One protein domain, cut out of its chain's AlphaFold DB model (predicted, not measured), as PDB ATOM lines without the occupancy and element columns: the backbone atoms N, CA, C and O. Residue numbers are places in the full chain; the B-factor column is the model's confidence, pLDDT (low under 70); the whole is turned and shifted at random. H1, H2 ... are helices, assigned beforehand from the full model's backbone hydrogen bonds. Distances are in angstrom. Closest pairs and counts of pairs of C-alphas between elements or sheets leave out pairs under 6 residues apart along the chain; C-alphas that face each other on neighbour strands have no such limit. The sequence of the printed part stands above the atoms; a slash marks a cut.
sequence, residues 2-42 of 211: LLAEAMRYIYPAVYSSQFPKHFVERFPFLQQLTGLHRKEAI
ATOM      1  N   LEU A   2     148.022 220.325 162.727       68.44
ATOM      2  CA  LEU A   2     146.682 219.709 162.721       68.44
ATOM      3  C   LEU A   2     146.617 218.187 162.987       68.44
ATOM      4  O   LEU A   2     145.725 217.736 163.695       68.44
ATOM      5  N   LEU A   3     147.552 217.382 162.459       70.62
ATOM      6  CA  LEU A   3     147.488 215.918 162.620       70.62
ATOM      7  C   LEU A   3     147.683 215.474 164.076       70.62
ATOM      8  O   LEU A   3     146.977 214.602 164.567       70.62
ATOM      9  N   ALA A   4     148.635 216.082 164.775       70.06
ATOM     10  CA  ALA A   4     148.924 215.733 166.157       70.06
ATOM     11  C   ALA A   4     147.822 216.209 167.114       70.06
ATOM     12  O   ALA A   4     147.519 215.535 168.090       70.06
ATOM     13  N   GLU A   5     147.175 217.335 166.813       70.81
ATOM     14  CA  GLU A   5     145.965 217.757 167.523       70.81
ATOM     15  C   GLU A   5     144.819 216.769 167.285       70.81
ATOM     16  O   GLU A   5     144.192 216.326 168.246       70.81
ATOM     17  N   ALA A   6     144.614 216.323 166.038       73.25
ATOM     18  CA  ALA A   6     143.649 215.271 165.720       73.25
ATOM     19  C   ALA A   6     143.935 213.966 166.491       73.25
ATOM     20  O   ALA A   6     143.013 213.311 166.982       73.25
ATOM     21  N   MET A   7     145.217 213.621 166.670       76.62
ATOM     22  CA  MET A   7     145.637 212.436 167.420       76.62
ATOM     23  C   MET A   7     145.210 212.463 168.896       76.62
ATOM     24  O   MET A   7     144.932 211.407 169.459       76.62
ATOM     25  N   ARG A   8     145.067 213.636 169.526       73.44
ATOM     26  CA  ARG A   8     144.562 213.728 170.913       73.44
ATOM     27  C   ARG A   8     143.144 213.166 171.041       73.44
ATOM     28  O   ARG A   8     142.805 212.587 172.072       73.44
ATOM     29  N   TYR A   9     142.337 213.295 169.985       70.81
ATOM     30  CA  TYR A   9     140.940 212.854 169.971       70.81
ATOM     31  C   TYR A   9     140.782 211.372 169.636       70.81
ATOM     32  O   TYR A   9     139.921 210.709 170.214       70.81
ATOM     33  N   ILE A  10     141.616 210.830 168.740       76.06
ATOM     34  CA  ILE A  10     141.597 209.384 168.455       76.06
ATOM     35  C   ILE A  10     142.258 208.577 169.584       76.06
ATOM     36  O   ILE A  10     141.993 207.384 169.706       76.06
ATOM     37  N   TYR A  11     143.042 209.242 170.444       80.06
ATOM     38  CA  TYR A  11     143.672 208.686 171.643       80.06
ATOM     39  C   TYR A  11     144.460 207.397 171.340       80.06
ATOM     40  O   TYR A  11     144.109 206.319 171.833       80.06
ATOM     41  N   PRO A  12     145.492 207.472 170.476       82.19
ATOM     42  CA  PRO A  12     146.264 206.303 170.097       82.19
ATOM     43  C   PRO A  12     147.109 205.823 171.280       82.19
ATOM     44  O   PRO A  12     147.608 206.619 172.076       82.19
ATOM     45  N   ALA A  13     147.326 204.514 171.362       85.38
ATOM     46  CA  ALA A  13     148.313 203.961 172.278       85.38
ATOM     47  C   ALA A  13     149.723 204.251 171.738       85.38
ATOM     48  O   ALA A  13     150.158 203.646 170.755       85.38
ATOM     49  N   VAL A  14     150.435 205.186 172.368       85.75
ATOM     50  CA  VAL A  14     151.837 205.479 172.041       85.75
ATOM     51  C   VAL A  14     152.727 204.466 172.758       85.75
ATOM     52  O   VAL A  14     152.801 204.460 173.981       85.75
ATOM     53  N   TYR A  15     153.383 203.589 171.998       85.88
ATOM     54  CA  TYR A  15     154.214 202.507 172.543       85.88
ATOM     55  C   TYR A  15     155.695 202.889 172.688       85.88
ATOM     56  O   TYR A  15     156.413 202.303 173.491       85.88
ATOM     57  N   SER A  16     156.166 203.850 171.892       88.56
ATOM     58  CA  SER A  16     157.530 204.372 171.926       88.56
ATOM     59  C   SER A  16     157.554 205.780 171.338       88.56
ATOM     60  O   SER A  16     156.702 206.141 170.523       88.56
ATOM     61  N   SER A  17     158.530 206.583 171.752       87.00
ATOM     62  CA  SER A  17     158.705 207.951 171.279       87.00
ATOM     63  C   SER A  17     160.166 208.371 171.343       87.00
ATOM     64  O   SER A  17     160.814 208.204 172.376       87.00
ATOM     65  N   GLN A  18     160.659 208.984 170.271       89.94
ATOM     66  CA  GLN A  18     162.001 209.548 170.202       89.94
ATOM     67  C   GLN A  18     161.939 210.868 169.439       89.94
ATOM     68  O   GLN A  18     161.542 210.900 168.277       89.94
ATOM     69  N   PHE A  19     162.343 211.958 170.087       87.50
ATOM     70  CA  PHE A  19     162.306 213.290 169.492       87.50
ATOM     71  C   PHE A  19     163.652 214.003 169.676       87.50
ATOM     72  O   PHE A  19     164.161 214.059 170.800       87.50
ATOM     73  N   PRO A  20     164.238 214.590 168.617       91.94
ATOM     74  CA  PRO A  20     165.348 215.524 168.769       91.94
ATOM     75  C   PRO A  20     164.930 216.739 169.613       91.94
ATOM     76  O   PRO A  20     163.820 217.245 169.441       91.94
ATOM     77  N   LYS A  21     165.814 217.254 170.483       88.19
ATOM     78  CA  LYS A  21     165.498 218.377 171.397       88.19
ATOM     79  C   LYS A  21     164.899 219.590 170.670       88.19
ATOM     80  O   LYS A  21     163.802 220.025 171.006       88.19
ATOM     81  N   HIS A  22     165.551 220.029 169.593       91.00
ATOM     82  CA  HIS A  22     165.096 221.150 168.762       91.00
ATOM     83  C   HIS A  22     163.702 220.928 168.138       91.00
ATOM     84  O   HIS A  22     162.994 221.881 167.816       91.00
ATOM     85  N   PHE A  23     163.294 219.670 167.940       86.88
ATOM     86  CA  PHE A  23     161.996 219.335 167.363       86.88
ATOM     87  C   PHE A  23     160.874 219.469 168.395       86.88
ATOM     88  O   PHE A  23     159.803 219.973 168.067       86.88
ATOM     89  N   VAL A  24     161.132 219.081 169.649       86.81
ATOM     90  CA  VAL A  24     160.182 219.257 170.763       86.81
ATOM     91  C   VAL A  24     160.032 220.729 171.128       86.81
ATOM     92  O   VAL A  24     158.919 221.176 171.375       86.81
ATOM     93  N   GLU A  25     161.118 221.502 171.094       88.75
ATOM     94  CA  GLU A  25     161.073 222.956 171.307       88.75
ATOM     95  C   GLU A  25     160.167 223.649 170.281       88.75
ATOM     96  O   GLU A  25     159.389 224.538 170.624       88.75
ATOM     97  N   ARG A  26     160.214 223.196 169.022       89.12
ATOM     98  CA  ARG A  26     159.348 223.707 167.953       89.12
ATOM     99  C   ARG A  26     157.914 223.173 168.030       89.12
ATOM    100  O   ARG A  26     156.982 223.877 167.642       89.12
ATOM    101  N   PHE A  27     157.728 221.936 168.489       86.19
ATOM    102  CA  PHE A  27     156.444 221.230 168.503       86.19
ATOM    103  C   PHE A  27     156.168 220.571 169.869       86.19
ATOM    104  O   PHE A  27     156.100 219.341 169.970       86.19
ATOM    105  N   PRO A  28     155.951 221.368 170.930       83.06
ATOM    106  CA  PRO A  28     155.844 220.854 172.300       83.06
ATOM    107  C   PRO A  28     154.637 219.928 172.517       83.06
ATOM    108  O   PRO A  28     154.655 219.070 173.399       83.06
ATOM    109  N   PHE A  29     153.598 220.027 171.681       78.12
ATOM    110  CA  PHE A  29     152.434 219.134 171.728       78.12
ATOM    111  C   PHE A  29     152.780 217.662 171.448       78.12
ATOM    112  O   PHE A  29     152.045 216.781 171.882       78.12
ATOM    113  N   LEU A  30     153.884 217.364 170.749       80.62
ATOM    114  CA  LEU A  30     154.289 215.981 170.467       80.62
ATOM    115  C   LEU A  30     154.654 215.230 171.745       80.62
ATOM    116  O   LEU A  30     154.306 214.062 171.892       80.62
ATOM    117  N   GLN A  31     155.282 215.919 172.698       80.38
ATOM    118  CA  GLN A  31     155.567 215.361 174.016       80.38
ATOM    119  C   GLN A  31     154.287 215.175 174.845       80.38
ATOM    120  O   GLN A  31     154.209 214.284 175.679       80.38
ATOM    121  N   GLN A  32     153.243 215.967 174.594       78.44
ATOM    122  CA  GLN A  32     151.950 215.777 175.259       78.44
ATOM    123  C   GLN A  32     151.230 214.517 174.756       78.44
ATOM    124  O   GLN A  32     150.522 213.873 175.528       78.44
ATOM    125  N   LEU A  33     151.445 214.118 173.495       77.94
ATOM    126  CA  LEU A  33     150.869 212.888 172.942       77.94
ATOM    127  C   LEU A  33     151.421 211.614 173.594       77.94
ATOM    128  O   LEU A  33     150.706 210.620 173.675       77.94
ATOM    129  N   THR A  34     152.665 211.632 174.087       81.44
ATOM    130  CA  THR A  34     153.279 210.458 174.735       81.44
ATOM    131  C   THR A  34     152.736 210.199 176.140       81.44
ATOM    132  O   THR A  34     152.901 209.103 176.662       81.44
ATOM    133  N   GLY A  35     152.104 211.200 176.758       74.19
ATOM    134  CA  GLY A  35     151.554 211.152 178.115       74.19
ATOM    135  C   GLY A  35     150.042 211.359 178.155       74.19
ATOM    136  O   GLY A  35     149.525 211.961 179.092       74.19
ATOM    137  N   LEU A  36     149.313 210.930 177.122       70.50
ATOM    138  CA  LEU A  36     147.855 211.005 177.126       70.50
ATOM    139  C   LEU A  36     147.297 210.117 178.256       70.50
ATOM    140  O   LEU A  36     147.306 208.893 178.161       70.50
ATOM    141  N   HIS A  37     146.831 210.748 179.342       65.44
ATOM    142  CA  HIS A  37     146.260 210.077 180.524       65.44
ATOM    143  C   HIS A  37     144.723 210.101 180.565       65.44
ATOM    144  O   HIS A  37     144.108 209.383 181.356       65.44
ATOM    145  N   ARG A  38     144.083 210.934 179.736       64.31
ATOM    146  CA  ARG A  38     142.623 211.049 179.639       64.31
ATOM    147  C   ARG A  38     142.218 211.459 178.228       64.31
ATOM    148  O   ARG A  38     142.853 212.335 177.648       64.31
ATOM    149  N   LYS A  39     141.144 210.864 177.692       59.72
ATOM    150  CA  LYS A  39     140.520 211.338 176.446       59.72
ATOM    151  C   LYS A  39     140.076 212.787 176.635       59.72
ATOM    152  O   LYS A  39     139.277 213.070 177.530       59.72
ATOM    153  N   GLU A  40     140.585 213.691 175.810       59.75
ATOM    154  CA  GLU A  40     140.099 215.066 175.800       59.75
ATOM    155  C   GLU A  40     138.723 215.142 175.143       59.75
ATOM    156  O   GLU A  40     138.435 214.448 174.164       59.75
ATOM    157  N   ALA A  41     137.852 215.978 175.709       51.31
ATOM    158  CA  ALA A  41     136.532 216.215 175.153       51.31
ATOM    159  C   ALA A  41     136.657 216.929 173.802       51.31
ATOM    160  O   ALA A  41     137.413 217.887 173.640       51.31
ATOM    161  N   ILE A  42     135.892 216.448 172.829       52.19
ATOM    162  CA  ILE A  42     135.882 216.958 171.462       52.19
ATOM    163  C   ILE A  42     135.309 218.381 171.461       52.19
ATOM    164  O   ILE A  42     134.112 218.577 171.668       52.19
TER     165      ILE A  42
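Overview. This is residues 2 to 42 of the 211 residues of an uncharacterized protein of Gongylonema pulchrum (UniProt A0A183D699). Three short helices are set along a chain that makes one loose loop: H1 lies at one end, residues 11 to 20 run out along one side to H2, which sticks out at the other end, and the chain folds back through H3 to H1. After H3, residues 34 to 42 run on as a tail without a named element, back to the end where H1 lies. The printed part has 41 residues, with the helices in the order H1, H2, H3 and no named strand; the class is all helix, though under half of the residues, 20 of 41, are in named elements. The whole is only just compact, close to loose, with a radius of gyration of the C-alphas of 10.4 A and spans of 29 by 21 by 14 A.

Arrangement. H1, residues 2 to 10, touches H3, residues 29 to 33; their closest C-alphas, those of Arg 8 and Leu 33, are 6.7 A apart. H1 and H2, residues 21 to 26, are apart. H2 and H3 are close but not clearly touching; their closest C-alphas, those of Val 24 and Leu 30, are 6.7 A apart. Residues 20 to 26, of which 21 to 26 belong to H2, stand free. In H2 and H3 every O i to N i+4 pair is within hydrogen-bond range; in H1, 4 of 5 are.

Along the chain. H1 begins at C-alpha 2, (146.682, 219.709, 162.721), and measures 12.9 A from first to last C-alpha. H2 measures 8.8 A and begins at C-alpha 21, (165.498, 218.377, 171.397). H3 measures 6.6 A and ends at C-alpha 33, (150.869, 212.888, 172.942).

Size, cuts and confidence. The two C-alphas farthest apart, those of His 22 and Ala 41, are 29.7 A apart. The printed part has no cut. The link from H1 to H2 is short, with 10 residues, and that from H2 to H3 is tight, with 2. The mean pLDDT of the printed part is 77.8; residue 2 and residues 37 to 42 are under 70.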